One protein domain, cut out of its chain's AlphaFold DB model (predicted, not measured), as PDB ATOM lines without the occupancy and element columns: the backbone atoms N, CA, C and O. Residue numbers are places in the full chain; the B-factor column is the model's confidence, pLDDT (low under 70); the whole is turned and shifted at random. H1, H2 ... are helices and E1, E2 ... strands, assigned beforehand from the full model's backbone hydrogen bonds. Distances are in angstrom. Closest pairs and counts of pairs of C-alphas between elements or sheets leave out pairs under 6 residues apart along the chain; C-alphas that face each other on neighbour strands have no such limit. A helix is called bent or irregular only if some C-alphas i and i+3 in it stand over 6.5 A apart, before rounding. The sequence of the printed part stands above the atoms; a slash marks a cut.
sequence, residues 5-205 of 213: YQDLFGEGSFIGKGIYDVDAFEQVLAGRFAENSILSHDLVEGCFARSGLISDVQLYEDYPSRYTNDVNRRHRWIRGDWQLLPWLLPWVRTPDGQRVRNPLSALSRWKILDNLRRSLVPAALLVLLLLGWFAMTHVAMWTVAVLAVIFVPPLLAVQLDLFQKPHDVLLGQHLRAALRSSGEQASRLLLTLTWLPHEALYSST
ATOM      1  N   TYR A   5     127.483 106.678 118.343       67.50
ATOM      2  CA  TYR A   5     126.730 107.704 117.628       67.50
ATOM      3  C   TYR A   5     127.168 109.120 117.999       67.50
ATOM      4  O   TYR A   5     127.205 109.989 117.130       67.50
ATOM      5  N   GLN A   6     127.540 109.356 119.253       74.06
ATOM      6  CA  GLN A   6     128.067 110.646 119.677       74.06
ATOM      7  C   GLN A   6     129.472 110.883 119.133       74.06
ATOM      8  O   GLN A   6     129.748 111.978 118.650       74.06
ATOM      9  N   ASP A   7     130.318 109.856 119.130       70.62
ATOM     10  CA  ASP A   7     131.686 109.965 118.619       70.62
ATOM     11  C   ASP A   7     131.709 110.241 117.104       70.62
ATOM     12  O   ASP A   7     132.539 111.010 116.622       70.62
ATOM     13  N   LEU A   8     130.786 109.637 116.342       73.62
ATOM     14  CA  LEU A   8     130.736 109.771 114.879       73.62
ATOM     15  C   LEU A   8     129.846 110.915 114.378       73.62
ATOM     16  O   LEU A   8     130.129 111.488 113.326       73.62
ATOM     17  N   PHE A   9     128.754 111.225 115.081       74.06
ATOM     18  CA  PHE A   9     127.721 112.155 114.605       74.06
ATOM     19  C   PHE A   9     127.405 113.292 115.583       74.06
ATOM     20  O   PHE A   9     126.580 114.144 115.260       74.06
ATOM     21  N   GLY A  10     128.023 113.323 116.768       74.12
ATOM     22  CA  GLY A  10     127.745 114.332 117.795       74.12
ATOM     23  C   GLY A  10     126.368 114.198 118.456       74.12
ATOM     24  O   GLY A  10     125.958 115.100 119.182       74.12
ATOM     25  N   GLU A  11     125.648 113.094 118.222       75.50
ATOM     26  CA  GLU A  11     124.305 112.845 118.759       75.50
ATOM     27  C   GLU A  11     124.241 111.511 119.511       75.50
ATOM     28  O   GLU A  11     124.323 110.439 118.906       75.50
ATOM     29  N   GLY A  12     123.990 111.570 120.816       75.88
ATOM     30  CA  GLY A  12     123.761 110.401 121.661       75.88
ATOM     31  C   GLY A  12     122.428 109.692 121.388       75.88
ATOM     32  O   GLY A  12     121.577 110.136 120.600       75.88
ATOM     33  N   SER A  13     122.252 108.539 122.025       74.31
ATOM     34  CA  SER A  13     120.985 107.807 122.072       74.31
ATOM     35  C   SER A  13     120.275 108.031 123.410       74.31
ATOM     36  O   SER A  13     120.810 107.702 124.467       74.31
ATOM     37  N   PHE A  14     119.054 108.574 123.372       78.06
ATOM     38  CA  PHE A  14     118.225 108.731 124.566       78.06
ATOM     39  C   PHE A  14     117.491 107.426 124.878       78.06
ATOM     40  O   PHE A  14     116.861 106.829 124.006       78.06
ATOM     41  N   ILE A  15     117.561 107.002 126.139       70.38
ATOM     42  CA  ILE A  15     117.008 105.725 126.621       70.38
ATOM     43  C   ILE A  15     115.937 105.986 127.702       70.38
ATOM     44  O   ILE A  15     115.801 105.222 128.654       70.38
ATOM     45  N   GLY A  16     115.235 107.125 127.619       67.81
ATOM     46  CA  GLY A  16     114.147 107.479 128.546       67.81
ATOM     47  C   GLY A  16     114.614 107.873 129.946       67.81
ATOM     48  O   GLY A  16     113.812 107.970 130.874       67.81
ATOM     49  N   LYS A  17     115.926 108.051 130.131       76.88
ATOM     50  CA  LYS A  17     116.554 108.354 131.419       76.88
ATOM     51  C   LYS A  17     117.674 109.345 131.226       76.88
ATOM     52  O   LYS A  17     118.537 109.153 130.373       76.88
ATOM     53  N   GLY A  18     117.662 110.381 132.047       80.69
ATOM     54  CA  GLY A  18     118.659 111.434 132.009       80.69
ATOM     55  C   GLY A  18     118.092 112.750 132.510       80.69
ATOM     56  O   GLY A  18     116.953 112.824 132.970       80.69
ATOM     57  N   ILE A  19     118.920 113.780 132.412       80.62
ATOM     58  CA  ILE A  19     118.531 115.163 132.663       80.62
ATOM     59  C   ILE A  19     118.098 115.745 131.320       80.62
ATOM     60  O   ILE A  19     118.804 115.581 130.326       80.62
ATOM     61  N   TYR A  20     116.951 116.412 131.289       84.44
ATOM     62  CA  TYR A  20     116.454 117.096 130.103       84.44
ATOM     63  C   TYR A  20     115.867 118.452 130.489       84.44
ATOM     64  O   TYR A  20     115.428 118.660 131.621       84.44
ATOM     65  N   ASP A  21     115.898 119.377 129.537       85.25
ATOM     66  CA  ASP A  21     115.235 120.670 129.645       85.25
ATOM     67  C   ASP A  21     113.741 120.469 129.359       85.25
ATOM     68  O   ASP A  21     113.372 120.043 128.264       85.25
ATOM     69  N   VAL A  22     112.901 120.709 130.369       86.31
ATOM     70  CA  VAL A  22     111.455 120.457 130.298       86.31
ATOM     71  C   VAL A  22     110.797 121.338 129.240       86.31
ATOM     72  O   VAL A  22     110.024 120.825 128.435       86.31
ATOM     73  N   ASP A  23     111.153 122.623 129.185       86.38
ATOM     74  CA  ASP A  23     110.536 123.582 128.268       86.38
ATOM     75  C   ASP A  23     110.883 123.233 126.816       86.38
ATOM     76  O   ASP A  23     110.011 123.181 125.944       86.38
ATOM     77  N   ALA A  24     112.157 122.917 126.555       84.69
ATOM     78  CA  ALA A  24     112.597 122.494 125.229       84.69
ATOM     79  C   ALA A  24     111.949 121.163 124.811       84.69
ATOM     80  O   ALA A  24     111.545 120.994 123.658       84.69
ATOM     81  N   PHE A  25     111.834 120.218 125.745       84.06
ATOM     82  CA  PHE A  25     111.243 118.908 125.495       84.06
ATOM     83  C   PHE A  25     109.744 119.012 125.181       84.06
ATOM     84  O   PHE A  25     109.291 118.472 124.169       84.06
ATOM     85  N   GLU A  26     108.986 119.771 125.975       83.88
ATOM     86  CA  GLU A  26     107.567 120.033 125.721       83.88
ATOM     87  C   GLU A  26     107.360 120.751 124.385       83.88
ATOM     88  O   GLU A  26     106.534 120.322 123.576       83.88
ATOM     89  N   GLN A  27     108.149 121.790 124.095       84.69
ATOM     90  CA  GLN A  27     108.012 122.565 122.862       84.69
ATOM     91  C   GLN A  27     108.258 121.719 121.606       84.69
ATOM     92  O   GLN A  27     107.567 121.875 120.594       84.69
ATOM     93  N   VAL A  28     109.248 120.829 121.646       83.56
ATOM     94  CA  VAL A  28     109.630 120.015 120.490       83.56
ATOM     95  C   VAL A  28     108.636 118.871 120.242       83.56
ATOM     96  O   VAL A  28     108.376 118.525 119.082       83.56
ATOM     97  N   LEU A  29     108.061 118.298 121.303       82.44
ATOM     98  CA  LEU A  29     107.161 117.142 121.218       82.44
ATOM     99  C   LEU A  29     105.675 117.525 121.122       82.44
ATOM    100  O   LEU A  29     104.864 116.686 120.711       82.44
ATOM    101  N   ALA A  30     105.315 118.773 121.435       80.19
ATOM    102  CA  ALA A  30     103.944 119.271 121.381       80.19
ATOM    103  C   ALA A  30     103.260 118.958 120.035       80.19
ATOM    104  O   ALA A  30     103.727 119.343 118.959       80.19
ATOM    105  N   GLY A  31     102.139 118.229 120.096       71.00
ATOM    106  CA  GLY A  31     101.309 117.896 118.932       71.00
ATOM    107  C   GLY A  31     101.953 116.949 117.909       71.00
ATOM    108  O   GLY A  31     101.464 116.842 116.784       71.00
ATOM    109  N   ARG A  32     103.057 116.265 118.248       75.06
ATOM    110  CA  ARG A  32     103.768 115.368 117.313       75.06
ATOM    111  C   ARG A  32     103.272 113.925 117.329       75.06
ATOM    112  O   ARG A  32     103.343 113.259 116.296       75.06
ATOM    113  N   PHE A  33     102.760 113.449 118.463       73.75
ATOM    114  CA  PHE A  33     102.296 112.070 118.640       73.75
ATOM    115  C   PHE A  33     100.821 112.042 119.001       73.75
ATOM    116  O   PHE A  33     100.347 112.877 119.764       73.75
ATOM    117  N   ALA A  34     100.087 111.082 118.436       66.81
ATOM    118  CA  ALA A  34      98.726 110.827 118.883       66.81
ATOM    119  C   ALA A  34      98.783 110.179 120.273       66.81
ATOM    120  O   ALA A  34      99.668 109.351 120.527       66.81
ATOM    121  N   GLU A  35      97.848 110.531 121.152       60.34
ATOM    122  CA  GLU A  35      97.763 109.924 122.481       60.34
ATOM    123  C   GLU A  35      97.712 108.392 122.370       60.34
ATOM    124  O   GLU A  35      97.016 107.836 121.516       60.34
ATOM    125  N   ASN A  36      98.489 107.701 123.210       61.22
ATOM    126  CA  ASN A  36      98.583 106.234 123.268       61.22
ATOM    127  C   ASN A  36      99.061 105.537 121.975       61.22
ATOM    128  O   ASN A  36      98.884 104.326 121.824       61.22
ATOM    129  N   SER A  37      99.674 106.261 121.031       59.88
ATOM    130  CA  SER A  37     100.123 105.670 119.760       59.88
ATOM    131  C   SER A  37     101.455 104.918 119.840       59.88
ATOM    132  O   SER A  37     101.702 104.038 119.012       59.88
ATOM    133  N   ILE A  38     102.303 105.235 120.821       61.47
ATOM    134  CA  ILE A  38     103.642 104.663 120.980       61.47
ATOM    135  C   ILE A  38     103.810 104.244 122.447       61.47
ATOM    136  O   ILE A  38     103.547 105.012 123.360       61.47
ATOM    137  N   LEU A  39     104.208 102.996 122.689       62.16
ATOM    138  CA  LEU A  39     104.359 102.429 124.035       62.16
ATOM    139  C   LEU A  39     105.670 102.864 124.712       62.16
ATOM    140  O   LEU A  39     105.763 102.843 125.935       62.16
ATOM    141  N   SER A  40     106.686 103.201 123.917       65.31
ATOM    142  CA  SER A  40     108.005 103.650 124.372       65.31
ATOM    143  C   SER A  40     108.422 104.841 123.523       65.31
ATOM    144  O   SER A  40     108.784 104.674 122.357       65.31
ATOM    145  N   HIS A  41     108.319 106.040 124.084       70.25
ATOM    146  CA  HIS A  41     108.618 107.269 123.360       70.25
ATOM    147  C   HIS A  41     110.116 107.610 123.377       70.25
ATOM    148  O   HIS A  41     110.580 108.286 122.465       70.25
ATOM    149  N   ASP A  42     110.878 107.022 124.301       75.31
ATOM    150  CA  ASP A  42     112.302 107.246 124.571       75.31
ATOM    151  C   ASP A  42     113.161 107.468 123.314       75.31
ATOM    152  O   ASP A  42     113.789 108.512 123.141       75.31
ATOM    153  N   LEU A  43     113.175 106.510 122.383       77.06
ATOM    154  CA  LEU A  43     114.038 106.611 121.205       77.06
ATOM    155  C   LEU A  43     113.622 107.764 120.283       77.06
ATOM    156  O   LEU A  43     114.471 108.461 119.727       77.06
ATOM    157  N   VAL A  44     112.317 107.947 120.082       78.00
ATOM    158  CA  VAL A  44     111.795 108.952 119.150       78.00
ATOM    159  C   VAL A  44     111.873 110.342 119.759       78.00
ATOM    160  O   VAL A  44     112.288 111.269 119.072       78.00
ATOM    161  N   GLU A  45     111.575 110.480 121.047       82.94
ATOM    162  CA  GLU A  45     111.796 111.700 121.824       82.94
ATOM    163  C   GLU A  45     113.253 112.134 121.738       82.94
ATOM    164  O   GLU A  45     113.526 113.273 121.373       82.94
ATOM    165  N   GLY A  46     114.194 111.204 121.928       78.50
ATOM    166  CA  GLY A  46     115.620 111.466 121.742       78.50
ATOM    167  C   GLY A  46     115.998 111.898 120.328       78.50
ATOM    168  O   GLY A  46     116.924 112.684 120.149       78.50
ATOM    169  N   CYS A  47     115.288 111.415 119.308       81.25
ATOM    170  CA  CYS A  47     115.512 111.842 117.926       81.25
ATOM    171  C   CYS A  47     115.003 113.264 117.655       81.25
ATOM    172  O   CYS A  47     115.526 113.932 116.764       81.25
ATOM    173  N   PHE A  48     113.992 113.716 118.397       81.75
ATOM    174  CA  PHE A  48     113.413 115.047 118.264       81.75
ATOM    175  C   PHE A  48     114.121 116.077 119.146       81.75
ATOM    176  O   PHE A  48     114.579 117.098 118.637       81.75
ATOM    177  N   ALA A  49     114.245 115.798 120.443       83.19
ATOM    178  CA  ALA A  49     114.897 116.669 121.418       83.19
ATOM    179  C   ALA A  49     116.424 116.713 121.238       83.19
ATOM    180  O   ALA A  49     117.066 117.660 121.690       83.19
ATOM    181  N   ARG A  50     116.991 115.718 120.533       80.06
ATOM    182  CA  ARG A  50     118.426 115.393 120.503       80.06
ATOM    183  C   ARG A  50     118.936 115.051 121.902       80.06
ATOM    184  O   ARG A  50     118.342 115.384 122.921       80.06
ATOM    185  N   SER A  51     120.034 114.313 121.970       81.44
ATOM    186  CA  SER A  51     120.610 113.924 123.258       81.44
ATOM    187  C   SER A  51     122.121 113.827 123.161       81.44
ATOM    188  O   SER A  51     122.666 113.649 122.072       81.44
ATOM    189  N   GLY A  52     122.786 113.960 124.303       79.38
ATOM    190  CA  GLY A  52     124.207 113.686 124.467       79.38
ATOM    191  C   GLY A  52     124.410 112.736 125.642       79.38
ATOM    192  O   GLY A  52     123.639 112.752 126.602       79.38
ATOM    193  N   LEU A  53     125.439 111.901 125.559       80.56
ATOM    194  CA  LEU A  53     125.909 111.050 126.639       80.56
ATOM    195  C   LEU A  53     126.906 111.832 127.497       80.56
ATOM    196  O   LEU A  53     127.875 112.406 126.993       80.56
ATOM    197  N   ILE A  54     126.685 111.781 128.807       78.94
ATOM    198  CA  ILE A  54     127.673 112.142 129.820       78.94
ATOM    199  C   ILE A  54     128.214 110.850 130.436       78.94
ATOM    200  O   ILE A  54     127.461 110.049 130.985       78.94
ATOM    201  N   SER A  55     129.517 110.608 130.298       74.19
ATOM    202  CA  SER A  55     130.162 109.378 130.781       74.19
ATOM    203  C   SER A  55     130.580 109.436 132.250       74.19
ATOM    204  O   SER A  55     130.844 108.393 132.847       74.19
ATOM    205  N   ASP A  56     130.638 110.638 132.824       77.62
ATOM    206  CA  ASP A  56     131.217 110.880 134.152       77.62
ATOM    207  C   ASP A  56     130.213 110.657 135.291       77.62
ATOM    208  O   ASP A  56     130.589 110.604 136.461       77.62
ATOM    209  N   VAL A  57     128.931 110.493 134.956       74.12
ATOM    210  CA  VAL A  57     127.846 110.274 135.914       74.12
ATOM    211  C   VAL A  57     127.241 108.897 135.680       74.12
ATOM    212  O   VAL A  57     126.767 108.589 134.589       74.12
ATOM    213  N   GLN A  58     127.229 108.063 136.721       73.50
ATOM    214  CA  GLN A  58     126.572 106.758 136.688       73.50
ATOM    215  C   GLN A  58     125.201 106.845 137.352       73.50
ATOM    216  O   GLN A  58     125.089 107.147 138.539       73.50
ATOM    217  N   LEU A  59     124.159 106.543 136.580       70.81
ATOM    218  CA  LEU A  59     122.813 106.344 137.099       70.81
ATOM    219  C   LEU A  59     122.617 104.853 137.384       70.81
ATOM    220  O   LEU A  59     122.595 104.038 136.461       70.81
ATOM    221  N   TYR A  60     122.484 104.495 138.660       70.12
ATOM    222  CA  TYR A  60     122.190 103.121 139.055       70.12
ATOM    223  C   TYR A  60     120.699 102.833 138.904       70.12
ATOM    224  O   TYR A  60     119.856 103.559 139.427       70.12
ATOM    225  N   GLU A  61     120.384 101.746 138.209       65.94
ATOM    226  CA  GLU A  61     119.039 101.192 138.132       65.94
ATOM    227  C   GLU A  61     119.053  99.758 138.656       65.94
ATOM    228  O   GLU A  61     119.975  98.990 138.369       65.94
ATOM    229  N   ASP A  62     117.997  99.384 139.375       72.94
ATOM    230  CA  ASP A  62     117.784  98.005 139.785       72.94
ATOM    231  C   ASP A  62     117.668  97.072 138.573       72.94
ATOM    232  O   ASP A  62     116.829  97.231 137.678       72.94
ATOM    233  N   TYR A  63     118.508  96.040 138.560       64.69
ATOM    234  CA  TYR A  63     118.423  94.982 137.564       64.69
ATOM    235  C   TYR A  63     117.352  93.960 137.979       64.69
ATOM    236  O   TYR A  63     117.306  93.565 139.148       64.69
ATOM    237  N   PRO A  64     116.485  93.486 137.061       71.19
ATOM    238  CA  PRO A  64     115.468  92.502 137.408       71.19
ATOM    239  C   PRO A  64     116.102  91.226 137.979       71.19
ATOM    240  O   PRO A  64     116.908  90.566 137.331       71.19
ATOM    241  N   SER A  65     115.676  90.836 139.182       73.06
ATOM    242  CA  SER A  65     116.197  89.664 139.906       73.06
ATOM    243  C   SER A  65     115.810  88.310 139.295       73.06
ATOM    244  O   SER A  65     116.309  87.272 139.724       73.06
ATOM    245  N   ARG A  66     114.906  88.295 138.303       78.75
ATOM    246  CA  ARG A  66     114.386  87.082 137.653       78.75
ATOM    247  C   ARG A  66     114.403  87.223 136.134       78.75
ATOM    248  O   ARG A  66     113.969  88.245 135.604       78.75
ATOM    249  N   TYR A  67     114.792  86.150 135.445       75.88
ATOM    250  CA  TYR A  67     114.830  86.078 133.978       75.88
ATOM    251  C   TYR A  67     113.478  86.406 133.324       75.88
ATOM    252  O   TYR A  67     113.422  87.127 132.336       75.88
ATOM    253  N   THR A  68     112.363  85.962 133.910       79.06
ATOM    254  CA  THR A  68     111.016  86.250 133.385       79.06
ATOM    255  C   THR A  68     110.682  87.743 133.372       79.06
ATOM    256  O   THR A  68     110.014  88.216 132.454       79.06
ATOM    257  N   ASN A  69     111.174  88.509 134.350       79.06
ATOM    258  CA  ASN A  69     110.985  89.958 134.390       79.06
ATOM    259  C   ASN A  69     111.817  90.656 133.305       79.06
ATOM    260  O   ASN A  69     111.318  91.580 132.666       79.06
ATOM    261  N   ASP A  70     113.042  90.183 133.058       80.31
ATOM    262  CA  ASP A  70     113.887  90.671 131.961       80.31
ATOM    263  C   ASP A  70     113.244  90.394 130.591       80.31
ATOM    264  O   ASP A  70     113.090  91.306 129.780       80.31
ATOM    265  N   VAL A  71     112.755  89.171 130.361       80.19
ATOM    266  CA  VAL A  71     112.054  88.797 129.119       80.19
ATOM    267  C   VAL A  71     110.814  89.661 128.899       80.19
ATOM    268  O   VAL A  71     110.627  90.200 127.809       80.19
ATOM    269  N   ASN A  72     109.986  89.866 129.929       80.44
ATOM    270  CA  ASN A  72     108.806  90.728 129.828       80.44
ATOM    271  C   ASN A  72     109.172  92.183 129.497       80.44
ATOM    272  O   ASN A  72     108.460  92.841 128.729       80.44
ATOM    273  N   ARG A  73     110.284  92.688 130.049       80.69
ATOM    274  CA  ARG A  73     110.803  94.029 129.754       80.69
ATOM    275  C   ARG A  73     111.273  94.131 128.304       80.69
ATOM    276  O   ARG A  73     110.809  95.011 127.585       80.69
ATOM    277  N   ARG A  74     112.094  93.185 127.837       81.12
ATOM    278  CA  ARG A  74     112.562  93.114 126.442       81.12
ATOM    279  C   ARG A  74     111.412  92.978 125.451       81.12
ATOM    280  O   ARG A  74     111.390  93.671 124.443       81.12
ATOM    281  N   HIS A  75     110.424  92.140 125.750       81.38
ATOM    282  CA  HIS A  75     109.242  91.976 124.906       81.38
ATOM    283  C   HIS A  75     108.424  93.276 124.807       81.38
ATOM    284  O   HIS A  75     107.881  93.602 123.752       81.38
ATOM    285  N   ARG A  76     108.346  94.068 125.885       82.56
ATOM    286  CA  ARG A  76     107.740  95.408 125.845       82.56
ATOM    287  C   ARG A  76     108.528  96.361 124.944       82.56
ATOM    288  O   ARG A  76     107.898  97.044 124.144       82.56
ATOM    289  N   TRP A  77     109.857  96.369 125.052       83.81
ATOM    290  CA  TRP A  77     110.736  97.206 124.229       83.81
ATOM    291  C   TRP A  77     110.632  96.862 122.747       83.81
ATOM    292  O   TRP A  77     110.334  97.741 121.950       83.81
ATOM    293  N   ILE A  78     110.716  95.572 122.405       82.38
ATOM    294  CA  ILE A  78     110.547  95.091 121.030       82.38
ATOM    295  C   ILE A  78     109.196  95.555 120.478       82.38
ATOM    296  O   ILE A  78     109.139  96.142 119.405       82.38
ATOM    297  N   ARG A  79     108.093  95.377 121.220       83.69
ATOM    298  CA  ARG A  79     106.777  95.873 120.776       83.69
ATOM    299  C   ARG A  79     106.757  97.387 120.540       83.69
ATOM    300  O   ARG A  79     106.134  97.813 119.573       83.69
ATOM    301  N   GLY A  80     107.422  98.167 121.393       83.19
ATOM    302  CA  GLY A  80     107.599  99.609 121.204       83.19
ATOM    303  C   GLY A  80     108.349  99.930 119.911       83.19
ATOM    304  O   GLY A  80     107.844 100.698 119.100       83.19
ATOM    305  N   ASP A  81     109.478  99.264 119.657       85.69
ATOM    306  CA  ASP A  81     110.262  99.435 118.426       85.69
ATOM    307  C   ASP A  81     109.422  99.133 117.169       85.69
ATOM    308  O   ASP A  81     109.448  99.886 116.194       85.69
ATOM    309  N   TRP A  82     108.604  98.074 117.193       85.56
ATOM    310  CA  TRP A  82     107.707  97.721 116.081       85.56
ATOM    311  C   TRP A  82     106.594  98.748 115.833       85.56
ATOM    312  O   TRP A  82     106.167  98.917 114.689       85.56
ATOM    313  N   GLN A  83     106.152  99.489 116.853       84.81
ATOM    314  CA  GLN A  83     105.213 100.604 116.665       84.81
ATOM    315  C   GLN A  83     105.852 101.791 115.932       84.81
ATOM    316  O   GLN A  83     105.131 102.588 115.330       84.81
ATOM    317  N   LEU A  84     107.187 101.886 115.917       85.50
ATOM    318  CA  LEU A  84     107.926 102.933 115.211       85.50
ATOM    319  C   LEU A  84     108.101 102.660 113.713       85.50
ATOM    320  O   LEU A  84     108.582 103.527 112.990       85.50
ATOM    321  N   LEU A  85     107.661 101.505 113.203       86.31
ATOM    322  CA  LEU A  85     107.769 101.155 111.783       86.31
ATOM    323  C   LEU A  85     107.239 102.245 110.818       86.31
ATOM    324  O   LEU A  85     107.912 102.527 109.823       86.31
ATOM    325  N   PRO A  86     106.102 102.928 111.082       85.94
ATOM    326  CA  PRO A  86     105.625 104.016 110.223       85.94
ATOM    327  C   PRO A  86     106.603 105.195 110.127       85.94
ATOM    328  O   PRO A  86     106.626 105.883 109.111       85.94
ATOM    329  N   TRP A  87     107.435 105.405 111.149       85.31
ATOM    330  CA  TRP A  87     108.443 106.466 111.209       85.31
ATOM    331  C   TRP A  87     109.709 106.154 110.401       85.31
ATOM    332  O   TRP A  87     110.576 107.016 110.274       85.31
ATOM    333  N   LEU A  88     109.822 104.968 109.795       87.06
ATOM    334  CA  LEU A  88     110.839 104.701 108.773       87.06
ATOM    335  C   LEU A  88     110.431 105.221 107.390       87.06
ATOM    336  O   LEU A  88     111.288 105.450 106.532       87.06
ATOM    337  N   LEU A  89     109.131 105.426 107.160       87.06
ATOM    338  CA  LEU A  89     108.615 105.866 105.870       87.06
ATOM    339  C   LEU A  89     108.925 107.352 105.625       87.06
ATOM    340  O   LEU A  89     109.056 108.129 106.572       87.06
ATOM    341  N   PRO A  90     108.986 107.801 104.357       85.88
ATOM    342  CA  PRO A  90     109.184 109.218 104.033       85.88
ATOM    343  C   PRO A  90     108.036 110.133 104.494       85.88
ATOM    344  O   PRO A  90     108.194 111.353 104.522       85.88
ATOM    345  N   TRP A  91     106.885 109.554 104.846       86.12
ATOM    346  CA  TRP A  91     105.665 110.259 105.225       86.12
ATOM    347  C   TRP A  91     105.090 109.664 106.503       86.12
ATOM    348  O   TRP A  91     104.927 108.448 106.595       86.12
ATOM    349  N   VAL A  92     104.722 110.528 107.444       86.38
ATOM    350  CA  VAL A  92     104.100 110.157 108.721       86.38
ATOM    351  C   VAL A  92     102.745 110.842 108.857       86.38
ATOM    352  O   VAL A  92     102.467 111.838 108.185       86.38
ATOM    353  N   ARG A  93     101.862 110.271 109.680       82.88
ATOM    354  CA  ARG A  93     100.565 110.878 109.992       82.88
ATOM    355  C   ARG A  93     100.692 111.690 111.274       82.88
ATOM    356  O   ARG A  93     101.177 111.150 112.264       82.88
ATOM    357  N   THR A  94     100.268 112.947 111.243       79.81
ATOM    358  CA  THR A  94     100.110 113.760 112.455       79.81
ATOM    359  C   THR A  94      98.920 113.264 113.281       79.81
ATOM    360  O   THR A  94      98.100 112.495 112.760       79.81
ATOM    361  N   PRO A  95      98.790 113.700 114.548       76.50
ATOM    362  CA  PRO A  95      97.604 113.418 115.358       76.50
ATOM    363  C   PRO A  95      96.300 113.831 114.663       76.50
ATOM    364  O   PRO A  95      95.330 113.082 114.692       76.50
ATOM    365  N   ASP A  96      96.326 114.938 113.913       78.31
ATOM    366  CA  ASP A  96      95.198 115.445 113.114       78.31
ATOM    367  C   ASP A  96      94.897 114.612 111.850       78.31
ATOM    368  O   ASP A  96      94.090 114.995 111.003       78.31
ATOM    369  N   GLY A  97      95.591 113.485 111.655       78.94
ATOM    370  CA  GLY A  97      95.414 112.582 110.518       78.94
ATOM    371  C   GLY A  97      96.050 113.058 109.208       78.94
ATOM    372  O   GLY A  97      96.006 112.327 108.211       78.94
ATOM    373  N   GLN A  98      96.682 114.235 109.188       82.56
ATOM    374  CA  GLN A  98      97.337 114.763 107.993       82.56
ATOM    375  C   GLN A  98      98.625 114.000 107.679       82.56
ATOM    376  O   GLN A  98      99.389 113.622 108.565       82.56
ATOM    377  N   ARG A  99      98.892 113.778 106.387       83.69
ATOM    378  CA  ARG A  99     100.169 113.217 105.928       83.69
ATOM    379  C   ARG A  99     101.190 114.332 105.764       83.69
ATOM    380  O   ARG A  99     101.080 115.138 104.846       83.69
ATOM    381  N   VAL A 100     102.214 114.315 106.605       86.62
ATOM    382  CA  VAL A 100     103.345 115.243 106.539       86.62
ATOM    383  C   VAL A 100     104.617 114.493 106.167       86.62
ATOM    384  O   VAL A 100     104.723 113.277 106.364       86.62
ATOM    385  N   ARG A 101     105.597 115.206 105.601       86.25
ATOM    386  CA  ARG A 101     106.932 114.627 105.419       86.25
ATOM    387  C   ARG A 101     107.503 114.263 106.777       86.25
ATOM    388  O   ARG A 101     107.336 115.004 107.742       86.25
ATOM    389  N   ASN A 102     108.170 113.119 106.825       87.00
ATOM    390  CA  ASN A 102     108.804 112.650 108.038       87.00
ATOM    391  C   ASN A 102     109.886 113.654 108.484       87.00
ATOM    392  O   ASN A 102     110.826 113.885 107.720       87.00
ATOM    393  N   PRO A 103     109.755 114.259 109.679       84.69
ATOM    394  CA  PRO A 103     110.723 115.229 110.181       84.69
ATOM    395  C   PRO A 103     112.018 114.570 110.683       84.69
ATOM    396  O   PRO A 103     112.990 115.272 110.949       84.69
ATOM    397  N   LEU A 104     112.047 113.238 110.824       85.88
ATOM    398  CA  LEU A 104     113.210 112.515 111.320       85.88
ATOM    399  C   LEU A 104     114.374 112.560 110.328       85.88
ATOM    400  O   LEU A 104     114.224 112.325 109.123       85.88
ATOM    401  N   SER A 105     115.574 112.782 110.866       87.25
ATOM    402  CA  SER A 105     116.810 112.736 110.091       87.25
ATOM    403  C   SER A 105     117.070 111.326 109.533       87.25
ATOM    404  O   SER A 105     116.451 110.330 109.925       87.25
ATOM    405  N   ALA A 106     118.003 111.209 108.581       86.75
ATOM    406  CA  ALA A 106     118.462 109.898 108.116       86.75
ATOM    407  C   ALA A 106     119.081 109.071 109.260       86.75
ATOM    408  O   ALA A 106     118.840 107.868 109.333       86.75
ATOM    409  N   LEU A 107     119.794 109.725 110.183       85.25
ATOM    410  CA  LEU A 107     120.404 109.086 111.347       85.25
ATOM    411  C   LEU A 107     119.350 108.557 112.329       85.25
ATOM    412  O   LEU A 107     119.437 107.414 112.768       85.25
ATOM    413  N   SER A 108     118.314 109.342 112.626       85.25
ATOM    414  CA  SER A 108     117.206 108.926 113.494       85.25
ATOM    415  C   SER A 108     116.466 107.709 112.931       85.25
ATOM    416  O   SER A 108     116.193 106.749 113.648       85.25
ATOM    417  N   ARG A 109     116.206 107.701 111.617       88.25
ATOM    418  CA  ARG A 109     115.611 106.540 110.934       88.25
ATOM    419  C   ARG A 109     116.532 105.323 110.966       88.25
ATOM    420  O   ARG A 109     116.052 104.206 111.127       88.25
ATOM    421  N   TRP A 110     117.843 105.529 110.861       86.56
ATOM    422  CA  TRP A 110     118.821 104.454 111.012       86.56
ATOM    423  C   TRP A 110     118.821 103.857 112.426       86.56
ATOM    424  O   TRP A 110     118.829 102.637 112.552       86.56
ATOM    425  N   LYS A 111     118.732 104.680 113.482       86.06
ATOM    426  CA  LYS A 111     118.614 104.207 114.876       86.06
ATOM    427  C   LYS A 111     117.379 103.304 115.056       86.06
ATOM    428  O   LYS A 111     117.495 102.207 115.598       86.06
ATOM    429  N   ILE A 112     116.220 103.706 114.519       87.88
ATOM    430  CA  ILE A 112     114.987 102.890 114.538       87.88
ATOM    431  C   ILE A 112     115.180 101.574 113.765       87.88
ATOM    432  O   ILE A 112     114.784 100.504 114.233       87.88
ATOM    433  N   LEU A 113     115.797 101.638 112.582       88.50
ATOM    434  CA  LEU A 113     116.051 100.457 111.761       88.50
ATOM    435  C   LEU A 113     117.000  99.469 112.454       88.50
ATOM    436  O   LEU A 113     116.759  98.264 112.388       88.50
ATOM    437  N   ASP A 114     118.050  99.950 113.127       87.56
ATOM    438  CA  ASP A 114     118.977  99.077 113.852       87.56
ATOM    439  C   ASP A 114     118.293  98.361 115.024       87.56
ATOM    440  O   ASP A 114     118.493  97.156 115.188       87.56
ATOM    441  N   ASN A 115     117.416  99.040 115.774       87.94
ATOM    442  CA  ASN A 115     116.624  98.402 116.832       87.94
ATOM    443  C   ASN A 115     115.739  97.271 116.286       87.94
ATOM    444  O   ASN A 115     115.768  96.145 116.792       87.94
ATOM    445  N   LEU A 116     115.005  97.537 115.201       87.12
ATOM    446  CA  LEU A 116     114.165  96.529 114.547       87.12
ATOM    447  C   LEU A 116     114.995  95.349 114.038       87.12
ATOM    448  O   LEU A 116     114.653  94.194 114.305       87.12
ATOM    449  N   ARG A 117     116.122  95.627 113.371       89.56
ATOM    450  CA  ARG A 117     117.076  94.605 112.931       89.56
ATOM    451  C   ARG A 117     117.533  93.757 114.114       89.56
ATOM    452  O   ARG A 117     117.475  92.533 114.031       89.56
ATOM    453  N   ARG A 118     117.948  94.380 115.220       84.62
ATOM    454  CA  ARG A 118     118.414  93.688 116.428       84.62
ATOM    455  C   ARG A 118     117.340  92.760 117.003       84.62
ATOM    456  O   ARG A 118     117.680  91.661 117.428       84.62
ATOM    457  N   SER A 119     116.063  93.147 116.952       87.38
ATOM    458  CA  SER A 119     114.953  92.282 117.386       87.38
ATOM    459  C   SER A 119     114.759  91.040 116.495       87.38
ATOM    460  O   SER A 119     114.369  89.979 116.980       87.38
ATOM    461  N   LEU A 120     115.077  91.138 115.200       86.31
ATOM    462  CA  LEU A 120     114.907  90.059 114.221       86.31
ATOM    463  C   LEU A 120     116.091  89.087 114.157       86.31
ATOM    464  O   LEU A 120     115.915  87.951 113.717       86.31
ATOM    465  N   VAL A 121     117.284  89.504 114.594       87.00
ATOM    466  CA  VAL A 121     118.510  88.687 114.534       87.00
ATOM    467  C   VAL A 121     118.336  87.291 115.160       87.00
ATOM    468  O   VAL A 121     118.670  86.324 114.473       87.00
ATOM    469  N   PRO A 122     117.786  87.119 116.384       85.00
ATOM    470  CA  PRO A 122     117.627  85.789 116.984       85.00
ATOM    471  C   PRO A 122     116.759  84.851 116.136       85.00
ATOM    472  O   PRO A 122     117.128  83.700 115.897       85.00
ATOM    473  N   ALA A 123     115.635  85.358 115.621       85.06
ATOM    474  CA  ALA A 123     114.732  84.593 114.767       85.06
ATOM    475  C   ALA A 123     115.384  84.235 113.423       85.06
ATOM    476  O   ALA A 123     115.293  83.091 112.981       85.06
ATOM    477  N   ALA A 124     116.096  85.178 112.799       86.81
ATOM    478  CA  ALA A 124     116.805  84.940 111.545       86.81
ATOM    479  C   ALA A 124     117.905  83.877 111.695       86.81
ATOM    480  O   ALA A 124     118.016  82.993 110.849       86.81
ATOM    481  N   LEU A 125     118.680  83.921 112.784       86.50
ATOM    482  CA  LEU A 125     119.714  82.924 113.080       86.50
ATOM    483  C   LEU A 125     119.119  81.527 113.280       86.50
ATOM    484  O   LEU A 125     119.654  80.557 112.744       86.50
ATOM    485  N   LEU A 126     117.998  81.421 114.000       86.00
ATOM    486  CA  LEU A 126     117.302  80.148 114.183       86.00
ATOM    487  C   LEU A 126     116.802  79.587 112.846       86.00
ATOM    488  O   LEU A 126     117.035  78.419 112.546       86.00
ATOM    489  N   VAL A 127     116.160  80.419 112.020       87.69
ATOM    490  CA  VAL A 127     115.686  80.016 110.687       87.69
ATOM    491  C   VAL A 127     116.852  79.581 109.802       87.69
ATOM    492  O   VAL A 127     116.762  78.542 109.154       87.69
ATOM    493  N   LEU A 128     117.964  80.320 109.809       88.12
ATOM    494  CA  LEU A 128     119.174  79.950 109.076       88.12
ATOM    495  C   LEU A 128     119.716  78.595 109.542       88.12
ATOM    496  O   LEU A 128     120.026  77.766 108.692       88.12
ATOM    497  N   LEU A 129     119.803  78.329 110.850       87.56
ATOM    498  CA  LEU A 129     120.241  77.024 111.369       87.56
ATOM    499  C   LEU A 129     119.327  75.890 110.899       87.56
ATOM    500  O   LEU A 129     119.819  74.899 110.365       87.56
ATOM    501  N   LEU A 130     118.009  76.059 111.035       89.44
ATOM    502  CA  LEU A 130     117.031  75.054 110.613       89.44
ATOM    503  C   LEU A 130     117.115  74.788 109.104       89.44
ATOM    504  O   LEU A 130     117.208  73.636 108.689       89.44
ATOM    505  N   LEU A 131     117.163  75.834 108.274       89.69
ATOM    506  CA  LEU A 131     117.336  75.686 106.824       89.69
ATOM    507  C   LEU A 131     118.646  74.974 106.484       89.69
ATOM    508  O   LEU A 131     118.671  74.095 105.632       89.69
ATOM    509  N   GLY A 132     119.725  75.302 107.184       89.12
ATOM    510  CA  GLY A 132     121.001  74.616 107.050       89.12
ATOM    511  C   GLY A 132     120.948  73.126 107.319       89.12
ATOM    512  O   GLY A 132     121.552  72.337 106.602       89.12
ATOM    513  N   TRP A 133     120.241  72.743 108.375       89.31
ATOM    514  CA  TRP A 133     120.158  71.353 108.804       89.31
ATOM    515  C   TRP A 133     119.238  70.520 107.915       89.31
ATOM    516  O   TRP A 133     119.521  69.346 107.696       89.31
ATOM    517  N   PHE A 134     118.165  71.117 107.388       90.50
ATOM    518  CA  PHE A 134     117.154  70.389 106.617       90.50
ATOM    519  C   PHE A 134     117.282  70.532 105.096       90.50
ATOM    520  O   PHE A 134     116.789  69.665 104.379       90.50
ATOM    521  N   ALA A 135     117.920  71.590 104.588       89.75
ATOM    522  CA  ALA A 135     118.004  71.865 103.151       89.75
ATOM    523  C   ALA A 135     119.420  71.749 102.563       89.75
ATOM    524  O   ALA A 135     119.549  71.677 101.342       89.75
ATOM    525  N   MET A 136     120.480  71.727 103.384       89.00
ATOM    526  CA  MET A 136     121.864  71.707 102.891       89.00
ATOM    527  C   MET A 136     122.530  70.345 103.076       89.00
ATOM    528  O   MET A 136     122.414  69.703 104.115       89.00
ATOM    529  N   THR A 137     123.322  69.933 102.085       86.06
ATOM    530  CA  THR A 137     124.109  68.689 102.140       86.06
ATOM    531  C   THR A 137     125.284  68.791 103.122       86.06
ATOM    532  O   THR A 137     125.639  67.818 103.783       86.06
ATOM    533  N   HIS A 138     125.883  69.980 103.264       90.19
ATOM    534  CA  HIS A 138     127.048  70.225 104.122       90.19
ATOM    535  C   HIS A 138     126.659  70.888 105.452       90.19
ATOM    536  O   HIS A 138     127.036  72.026 105.743       90.19
ATOM    537  N   VAL A 139     125.925  70.147 106.285       89.94
ATOM    538  CA  VAL A 139     125.372  70.614 107.572       89.94
ATOM    539  C   VAL A 139     126.438  71.198 108.513       89.94
ATOM    540  O   VAL A 139     126.219  72.237 109.141       89.94
ATOM    541  N   ALA A 140     127.616  70.569 108.594       88.31
ATOM    542  CA  ALA A 140     128.700  71.018 109.470       88.31
ATOM    543  C   ALA A 140     129.269  72.382 109.045       88.31
ATOM    544  O   ALA A 140     129.395  73.280 109.875       88.31
ATOM    545  N   MET A 141     129.549  72.563 107.749       91.31
ATOM    546  CA  MET A 141     130.046  73.835 107.210       91.31
ATOM    547  C   MET A 141     129.039  74.960 107.454       91.31
ATOM    548  O   MET A 141     129.416  76.043 107.894       91.31
ATOM    549  N   TRP A 142     127.752  74.687 107.226       91.06
ATOM    550  CA  TRP A 142     126.698  75.665 107.463       91.06
ATOM    551  C   TRP A 142     126.587  76.063 108.937       91.06
ATOM    552  O   TRP A 142     126.513  77.246 109.267       91.06
ATOM    553  N   THR A 143     126.632  75.079 109.835       87.44
ATOM    554  CA  THR A 143     126.578  75.327 111.280       87.44
ATOM    555  C   THR A 143     127.761  76.191 111.720       87.44
ATOM    556  O   THR A 143     127.564  77.177 112.423       87.44
ATOM    557  N   VAL A 144     128.976  75.896 111.243       89.12
ATOM    558  CA  VAL A 144     130.169  76.714 111.525       89.12
ATOM    559  C   VAL A 144     130.015  78.138 110.989       89.12
ATOM    560  O   VAL A 144     130.357  79.082 111.697       89.12
ATOM    561  N   ALA A 145     129.467  78.320 109.787       88.69
ATOM    562  CA  ALA A 145     129.246  79.646 109.214       88.69
ATOM    563  C   ALA A 145     128.273  80.490 110.057       88.69
ATOM    564  O   ALA A 145     128.563  81.649 110.354       88.69
ATOM    565  N   VAL A 146     127.151  79.913 110.501       88.31
ATOM    566  CA  VAL A 146     126.190  80.629 111.360       88.31
ATOM    567  C   VAL A 146     126.786  80.932 112.734       88.31
ATOM    568  O   VAL A 146     126.627  82.041 113.241       88.31
ATOM    569  N   LEU A 147     127.529  79.990 113.323       85.69
ATOM    570  CA  LEU A 147     128.244  80.242 114.573       85.69
ATOM    571  C   LEU A 147     129.276  81.366 114.394       85.69
ATOM    572  O   LEU A 147     129.346  82.256 115.236       85.69
ATOM    573  N   ALA A 148     130.013  81.414 113.283       86.75
ATOM    574  CA  ALA A 148     130.960  82.496 113.022       86.75
ATOM    575  C   ALA A 148     130.282  83.878 113.043       86.75
ATOM    576  O   ALA A 148     130.816  84.803 113.650       86.75
ATOM    577  N   VAL A 149     129.073  84.017 112.487       86.31
ATOM    578  CA  VAL A 149     128.303  85.276 112.550       86.31
ATOM    579  C   VAL A 149     128.000  85.702 113.995       86.31
ATOM    580  O   VAL A 149     128.015  86.894 114.296       86.31
ATOM    581  N   ILE A 150     127.760  84.746 114.895       81.69
ATOM    582  CA  ILE A 150     127.462  85.005 116.313       81.69
ATOM    583  C   ILE A 150     128.741  85.328 117.102       81.69
ATOM    584  O   ILE A 150     128.746  86.239 117.930       81.69
ATOM    585  N   PHE A 151     129.824  84.589 116.857       77.88
ATOM    586  CA  PHE A 151     131.033  84.614 117.688       77.88
ATOM    587  C   PHE A 151     132.110  85.601 117.221       77.88
ATOM    588  O   PHE A 151     132.882  86.080 118.050       77.88
ATOM    589  N   VAL A 152     132.183  85.935 115.929       79.44
ATOM    590  CA  VAL A 152     133.230  86.828 115.403       79.44
ATOM    591  C   VAL A 152     133.122  88.257 115.958       79.44
ATOM    592  O   VAL A 152     134.143  88.764 116.422       79.44
ATOM    593  N   PRO A 153     131.947  88.923 115.988       79.38
ATOM    594  CA  PRO A 153     131.851  90.285 116.518       79.38
ATOM    595  C   PRO A 153     132.320  90.448 117.977       79.38
ATOM    596  O   PRO A 153     133.153  91.324 118.218       79.38
ATOM    597  N   PRO A 154     131.873  89.631 118.957       74.00
ATOM    598  CA  PRO A 154     132.377  89.744 120.326       74.00
ATOM    599  C   PRO A 154     133.865  89.388 120.422       74.00
ATOM    600  O   PRO A 154     134.590  90.030 121.173       74.00
ATOM    601  N   LEU A 155     134.358  88.441 119.614       74.38
ATOM    602  CA  LEU A 155     135.786  88.116 119.574       74.38
ATOM    603  C   LEU A 155     136.639  89.296 119.082       74.38
ATOM    604  O   LEU A 155     137.730  89.528 119.600       74.38
ATOM    605  N   LEU A 156     136.160  90.049 118.090       77.00
ATOM    606  CA  LEU A 156     136.818  91.277 117.638       77.00
ATOM    607  C   LEU A 156     136.764  92.367 118.714       77.00
ATOM    608  O   LEU A 156     137.769  93.034 118.932       77.00
ATOM    609  N   ALA A 157     135.640  92.512 119.424       74.25
ATOM    610  CA  ALA A 157     135.516  93.473 120.520       74.25
ATOM    611  C   ALA A 157     136.508  93.180 121.659       74.25
ATOM    612  O   ALA A 157     137.221  94.079 122.088       74.25
ATOM    613  N   VAL A 158     136.636  91.915 122.081       72.25
ATOM    614  CA  VAL A 158     137.629  91.502 123.091       72.25
ATOM    615  C   VAL A 158     139.054  91.782 122.626       72.25
ATOM    616  O   VAL A 158     139.878  92.240 123.413       72.25
ATOM    617  N   GLN A 159     139.360  91.519 121.352       72.94
ATOM    618  CA  GLN A 159     140.675  91.837 120.798       72.94
ATOM    619  C   GLN A 159     140.939  93.343 120.829       72.94
ATOM    620  O   GLN A 159     142.001  93.755 121.284       72.94
ATOM    621  N   LEU A 160     139.980  94.164 120.395       74.56
ATOM    622  CA  LEU A 160     140.104  95.622 120.439       74.56
ATOM    623  C   LEU A 160     140.292  96.134 121.871       74.56
ATOM    624  O   LEU A 160     141.192  96.939 122.084       74.56
ATOM    625  N   ASP A 161     139.540  95.618 122.843       67.81
ATOM    626  CA  ASP A 161     139.695  95.963 124.264       67.81
ATOM    627  C   ASP A 161     141.079  95.578 124.813       67.81
ATOM    628  O   ASP A 161     141.627  96.274 125.669       67.81
ATOM    629  N   LEU A 162     141.663  94.485 124.313       68.31
ATOM    630  CA  LEU A 162     143.004  94.038 124.690       68.31
ATOM    631  C   LEU A 162     144.107  94.899 124.048       68.31
ATOM    632  O   LEU A 162     145.153  95.123 124.658       68.31
ATOM    633  N   PHE A 163     143.888  95.383 122.820       68.25
ATOM    634  CA  PHE A 163     144.826  96.262 122.113       68.25
ATOM    635  C   PHE A 163     144.732  97.723 122.580       68.25
ATOM    636  O   PHE A 163     145.753  98.407 122.653       68.25
ATOM    637  N   GLN A 164     143.541  98.203 122.943       62.22
ATOM    638  CA  GLN A 164     143.297  99.559 123.445       62.22
ATOM    639  C   GLN A 164     143.510  99.650 124.961       62.22
ATOM    640  O   GLN A 164     142.643 100.090 125.716       62.22
ATOM    641  N   LYS A 165     144.696  99.242 125.427       52.12
ATOM    642  CA  LYS A 165     145.080  99.351 126.837       52.12
ATOM    643  C   LYS A 165     145.045 100.830 127.284       52.12
ATOM    644  O   LYS A 165     145.827 101.630 126.761       52.12
ATOM    645  N   PRO A 166     144.235 101.206 128.294       58.50
ATOM    646  CA  PRO A 166     144.294 102.547 128.868       58.50
ATOM    647  C   PRO A 166     145.660 102.756 129.535       58.50
ATOM    648  O   PRO A 166     146.168 101.860 130.218       58.50
ATOM    649  N   HIS A 167     146.269 103.924 129.319       52.72
ATOM    650  CA  HIS A 167     147.655 104.206 129.725       52.72
ATOM    651  C   HIS A 167     147.899 104.072 131.243       52.72
ATOM    652  O   HIS A 167     149.018 103.754 131.642       52.72
ATOM    653  N   ASP A 168     146.852 104.179 132.069       58.34
ATOM    654  CA  ASP A 168     146.952 104.241 133.536       58.34
ATOM    655  C   ASP A 168     146.715 102.908 134.277       58.34
ATOM    656  O   ASP A 168     146.610 102.889 135.503       58.34
ATOM    657  N   VAL A 169     146.637 101.765 133.576       58.66
ATOM    658  CA  VAL A 169     146.313 100.468 134.212       58.66
ATOM    659  C   VAL A 169     147.498  99.498 134.200       58.66
ATOM    660  O   VAL A 169     148.103  99.208 133.160       58.66
ATOM    661  N   LEU A 170     147.810  98.930 135.371       72.06
ATOM    662  CA  LEU A 170     148.814  97.874 135.529       72.06
ATOM    663  C   LEU A 170     148.448  96.654 134.669       72.06
ATOM    664  O   LEU A 170     147.315  96.170 134.699       72.06
ATOM    665  N   LEU A 171     149.431  96.107 133.942       62.31
ATOM    666  CA  LEU A 171     149.230  95.021 132.969       62.31
ATOM    667  C   LEU A 171     148.511  93.802 133.582       62.31
ATOM    668  O   LEU A 171     147.629  93.224 132.959       62.31
ATOM    669  N   GLY A 172     148.837  93.450 134.831       64.06
ATOM    670  CA  GLY A 172     148.209  92.333 135.544       64.06
ATOM    671  C   GLY A 172     146.752  92.579 135.958       64.06
ATOM    672  O   GLY A 172     145.968  91.634 136.014       64.06
ATOM    673  N   GLN A 173     146.365  93.832 136.216       64.38
ATOM    674  CA  GLN A 173     144.969  94.199 136.483       64.38
ATOM    675  C   GLN A 173     144.154  94.202 135.188       64.38
ATOM    676  O   GLN A 173     143.049  93.670 135.174       64.38
ATOM    677  N   HIS A 174     144.736  94.698 134.092       64.19
ATOM    678  CA  HIS A 174     144.121  94.642 132.767       64.19
ATOM    679  C   HIS A 174     143.929  93.193 132.289       64.19
ATOM    680  O   HIS A 174     142.840  92.840 131.855       64.19
ATOM    681  N   LEU A 175     144.921  92.313 132.475       64.12
ATOM    682  CA  LEU A 175     144.814  90.902 132.084       64.12
ATOM    683  C   LEU A 175     143.745  90.153 132.894       64.12
ATOM    684  O   LEU A 175     142.966  89.391 132.330       64.12
ATOM    685  N   ARG A 176     143.659  90.387 134.214       69.00
ATOM    686  CA  ARG A 176     142.594  89.805 135.053       69.00
ATOM    687  C   ARG A 176     141.215  90.345 134.685       69.00
ATOM    688  O   ARG A 176     140.262  89.570 134.669       69.00
ATOM    689  N   ALA A 177     141.105  91.640 134.394       67.31
ATOM    690  CA  ALA A 177     139.864  92.246 133.928       67.31
ATOM    691  C   ALA A 177     139.437  91.662 132.572       67.31
ATOM    692  O   ALA A 177     138.282  91.274 132.431       67.31
ATOM    693  N   ALA A 178     140.375  91.500 131.634       66.44
ATOM    694  CA  ALA A 178     140.146  90.893 130.325       66.44
ATOM    695  C   ALA A 178     139.768  89.403 130.419       66.44
ATOM    696  O   ALA A 178     138.859  88.949 129.731       66.44
ATOM    697  N   LEU A 179     140.411  88.622 131.297       70.50
ATOM    698  CA  LEU A 179     140.038  87.221 131.539       70.50
ATOM    699  C   LEU A 179     138.638  87.102 132.145       70.50
ATOM    700  O   LEU A 179     137.847  86.258 131.722       70.50
ATOM    701  N   ARG A 180     138.319  87.952 133.126       69.88
ATOM    702  CA  ARG A 180     136.999  87.971 133.758       69.88
ATOM    703  C   ARG A 180     135.919  88.389 132.761       69.88
ATOM    704  O   ARG A 180     134.904  87.706 132.669       69.88
ATOM    705  N   SER A 181     136.156  89.439 131.973       67.19
ATOM    706  CA  SER A 181     135.223  89.885 130.933       67.19
ATOM    707  C   SER A 181     135.051  88.836 129.833       67.19
ATOM    708  O   SER A 181     133.922  88.577 129.426       67.19
ATOM    709  N   SER A 182     136.124  88.154 129.421       67.69
ATOM    710  CA  SER A 182     136.063  87.047 128.455       67.69
ATOM    711  C   SER A 182     135.230  85.880 128.987       67.69
ATOM    712  O   SER A 182     134.391  85.346 128.265       67.69
ATOM    713  N   GLY A 183     135.408  85.505 130.258       69.00
ATOM    714  CA  GLY A 183     134.604  84.462 130.901       69.00
ATOM    715  C   GLY A 183     133.123  84.837 131.003       69.00
ATOM    716  O   GLY A 183     132.251  84.019 130.713       69.00
ATOM    717  N   GLU A 184     132.825  86.091 131.350       72.12
ATOM    718  CA  GLU A 184     131.459  86.622 131.367       72.12
ATOM    719  C   GLU A 184     130.834  86.727 129.967       72.12
ATOM    720  O   GLU A 184     129.622  86.586 129.824       72.12
ATOM    721  N   GLN A 185     131.623  86.988 128.925       69.44
ATOM    722  CA  GLN A 185     131.139  86.979 127.544       69.44
ATOM    723  C   GLN A 185     130.896  85.553 127.044       69.44
ATOM    724  O   GLN A 185     129.869  85.301 126.419       69.44
ATOM    725  N   ALA A 186     131.780  84.608 127.366       71.31
ATOM    726  CA  ALA A 186     131.610  83.200 127.021       71.31
ATOM    727  C   ALA A 186     130.348  82.609 127.666       71.31
ATOM    728  O   ALA A 186     129.566  81.938 126.992       71.31
ATOM    729  N   SER A 187     130.100  82.904 128.948       71.06
ATOM    730  CA  SER A 187     128.880  82.458 129.628       71.06
ATOM    731  C   SER A 187     127.624  83.083 129.017       71.06
ATOM    732  O   SER A 187     126.653  82.369 128.773       71.06
ATOM    733  N   ARG A 188     127.652  84.381 128.675       74.19
ATOM    734  CA  ARG A 188     126.559  85.041 127.942       74.19
ATOM    735  C   ARG A 188     126.304  84.387 126.588       74.19
ATOM    736  O   ARG A 188     125.154  84.104 126.286       74.19
ATOM    737  N   LEU A 189     127.343  84.086 125.810       73.00
ATOM    738  CA  LEU A 189     127.216  83.448 124.495       73.00
ATOM    739  C   LEU A 189     126.611  82.043 124.586       73.00
ATOM    740  O   LEU A 189     125.715  81.708 123.812       73.00
ATOM    741  N   LEU A 190     127.051  81.236 125.554       76.62
ATOM    742  CA  LEU A 190     126.481  79.907 125.802       76.62
ATOM    743  C   LEU A 190     125.007  79.990 126.217       76.62
ATOM    744  O   LEU A 190     124.185  79.209 125.737       76.62
ATOM    745  N   LEU A 191     124.652  80.958 127.065       78.81
ATOM    746  CA  LEU A 191     123.264  81.191 127.463       78.81
ATOM    747  C   LEU A 191     122.413  81.688 126.287       78.81
ATOM    748  O   LEU A 191     121.308  81.188 126.100       78.81
ATOM    749  N   THR A 192     122.935  82.591 125.452       73.06
ATOM    750  CA  THR A 192     122.259  83.059 124.233       73.06
ATOM    751  C   THR A 192     122.004  81.913 123.262       73.06
ATOM    752  O   THR A 192     120.902  81.820 122.740       73.06
ATOM    753  N   LEU A 193     122.958  81.001 123.051       75.62
ATOM    754  CA  LEU A 193     122.730  79.810 122.222       75.62
ATOM    755  C   LEU A 193     121.657  78.895 122.821       75.62
ATOM    756  O   LEU A 193     120.769  78.435 122.107       75.62
ATOM    757  N   THR A 194     121.722  78.662 124.132       80.81
ATOM    758  CA  THR A 194     120.766  77.801 124.845       80.81
ATOM    759  C   THR A 194     119.345  78.368 124.791       80.81
ATOM    760  O   THR A 194     118.377  77.625 124.636       80.81
ATOM    761  N   TRP A 195     119.208  79.691 124.891       81.00
ATOM    762  CA  TRP A 195     117.923  80.387 124.878       81.00
ATOM    763  C   TRP A 195     117.511  80.914 123.507       81.00
ATOM    764  O   TRP A 195     116.405  81.433 123.392       81.00
ATOM    765  N   LEU A 196     118.319  80.729 122.459       79.88
ATOM    766  CA  LEU A 196     118.040  81.225 121.109       79.88
ATOM    767  C   LEU A 196     116.623  80.869 120.613       79.88
ATOM    768  O   LEU A 196     115.956  81.759 120.085       79.88
ATOM    769  N   PRO A 197     116.100  79.637 120.822       78.62
ATOM    770  CA  PRO A 197     114.734  79.307 120.415       78.62
ATOM    771  C   PRO A 197     113.673  80.112 121.174       78.62
ATOM    772  O   PRO A 197     112.681  80.548 120.595       78.62
ATOM    773  N   HIS A 198     113.893  80.333 122.470       79.88
ATOM    774  CA  HIS A 198     113.008  81.134 123.309       79.88
ATOM    775  C   HIS A 198     113.075  82.620 122.925       79.88
ATOM    776  O   HIS A 198     112.034  83.271 122.828       79.88
ATOM    777  N   GLU A 199     114.273  83.140 122.626       79.62
ATOM    778  CA  GLU A 199     114.463  84.514 122.151       79.62
ATOM    779  C   GLU A 199     113.797  84.774 120.802       79.62
ATOM    780  O   GLU A 199     113.090  85.771 120.645       79.62
ATOM    781  N   ALA A 200     113.945  83.845 119.859       75.88
ATOM    782  CA  ALA A 200     113.277  83.901 118.566       75.88
ATOM    783  C   ALA A 200     111.745  83.920 118.695       75.88
ATOM    784  O   ALA A 200     111.068  84.622 117.941       75.88
ATOM    785  N   LEU A 201     111.179  83.174 119.649       80.56
ATOM    786  CA  LEU A 201     109.730  83.084 119.828       80.56
ATOM    787  C   LEU A 201     109.122  84.415 120.288       80.56
ATOM    788  O   LEU A 201     108.152  84.886 119.692       80.56
ATOM    789  N   TYR A 202     109.686  85.045 121.325       78.62
ATOM    790  CA  TYR A 202     109.137  86.314 121.810       78.62
ATOM    791  C   TYR A 202     109.479  87.485 120.880       78.62
ATOM    792  O   TYR A 202     108.727  88.455 120.826       78.62
ATOM    793  N   SER A 203     110.590  87.433 120.135       74.56
ATOM    794  CA  SER A 203     110.958  88.531 119.234       74.56
ATOM    795  C   SER A 203     110.140  88.547 117.939       74.56
ATOM    796  O   SER A 203     109.892  89.614 117.378       74.56
ATOM    797  N   SER A 204     109.666  87.377 117.496       70.94
ATOM    798  CA  SER A 204     108.847  87.198 116.288       70.94
ATOM    799  C   SER A 204     107.345  87.408 116.497       70.94
ATOM    800  O   SER A 204     106.592  87.414 115.523       70.94
ATOM    801  N   THR A 205     106.889  87.629 117.735       67.19
ATOM    802  CA  THR A 205     105.476  87.891 118.057       67.19
ATOM    803  C   THR A 205     105.207  89.328 118.533       67.19
ATOM    804  O   THR A 205     104.594  89.525 119.589       67.19
TER     805      THR A 205
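AT A GLANCE: This is residues 5 to 205 of the 213 residues of a protein of mine drainage metagenome (UniProt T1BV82). What shape do these atoms make? An open shape of two lobes is joined by the long bent helix H6, with the long helices H7 and H8 in one lobe, and short helices, long links and the small strand hairpin of E1 and E2 in the other. In the first lobe H7a folds back beside H6b, H7b lies side by side with part of H8, and H8 turns near its end to cross H6b; in the other, H3, H5 and residues 78 to 82 of H4 pack on H6a. What is it made of? The printed part has 201 residues with eight named helices and two named strands, in the order H1 H2 H3 H4 H5 E1 E2 H6 H7 H8; the sheet, E1 - E2, is antiparallel and the class is mostly helix. The whole is loose, with a radius of gyration of the C-alphas of 20.6 A and spans of 55 by 53 by 34 A.

HOW THE PARTS SIT: How do the strands pair? E1, residues 91 to 93, and E2, residues 99 to 101, form an antiparallel hairpin, with N 92 and O 100 at 3.0 A and N 100 and O 92 at 2.9 A within hydrogen-bond range. What touches the hub? The hub is H6, residues 106 to 135, assigned as one helix by its hydrogen bonds but bent: C-alphas 119 and 122 are 7.0 A apart, and its arms H6a, up to residue 119, and H6b, from residue 122, stand at a steep tilt of 54 degrees. Residues 109 to 113 of H6a touch H5, residues 85 to 88, the closest C-alphas being those of Leu 88 and Arg 109, 5.6 A apart; H3, residues 42 to 49, only just touches H6a, with 3 pairs of C-alphas within 8 A, the closest Cys 47 and Ser 108 at 5.6 A. H4, residues 67 to 83, touches H6a with residues 78 to 82 alone, the closest C-alphas being those of Asp 81 and Leu 116, 6.2 A apart, at a steep tilt of 41 degrees, opposite ways. How do the long helices run? H7, residues 139 to 163, likewise assigned as one helix by its hydrogen bonds, is bent, with C-alphas 150 and 153 6.9 A apart; its arm H7a, up to residue 150, forms a helical hairpin with H6b, the closest C-alphas being those of Trp 133 and Val 139, 5.4 A apart. The arm H7b, from residue 153, forms a helical hairpin with H8, residues 171 to 203, the closest C-alphas being those of Leu 162 and Ala 178, 7.1 A apart. H8 is irregular, with C-alphas 194 and 197 7.6 A apart and a kink of 66 degrees near residue 197, and its residues 196 to 203 touch H6b, the closest C-alphas being those of Ala 123 and Ala 200, 4.1 A apart. What of the rest? H2, residues 22 to 29, touches H3 about perpendicular at 84 degrees, the closest C-alphas being those of Phe 25 and Ala 49, 5.9 A apart, while H1, residues 5 to 9, touches no helix. Every O i to N i+4 pair is within hydrogen-bond range in H1, H2, H3, H4, H6a, H6b, H7a and H7b, and 27 of 29 are in H8; H5 is too short for such a pair.

IN THESE COORDINATES: Where are the anchors? H1 begins at C-alpha 5, (126.730, 107.704, 117.628), and H8 ends at C-alpha 203, (110.958, 88.531, 119.234). How long are the longer elements? From first to last C-alpha H8 measures 41.2 A, H4 24.6 A, H6a 20.2 A, H6b 19.6 A, H7a 17.0 A and H7b 15.3 A.

THE WHOLE: How far does it reach? The two C-alphas farthest apart, those of Asp 23 and Thr 137, are 62.3 A apart. Is it unbroken? The printed part, residues 5 to 205, has no cut; the long links are H1 to H2, H2 to H3 and H3 to H4. Where is confidence low? The mean pLDDT of the printed part is 78.4, with 34 residues under 70, among them residues 34 to 40, 161 to 169 and 171 to 178.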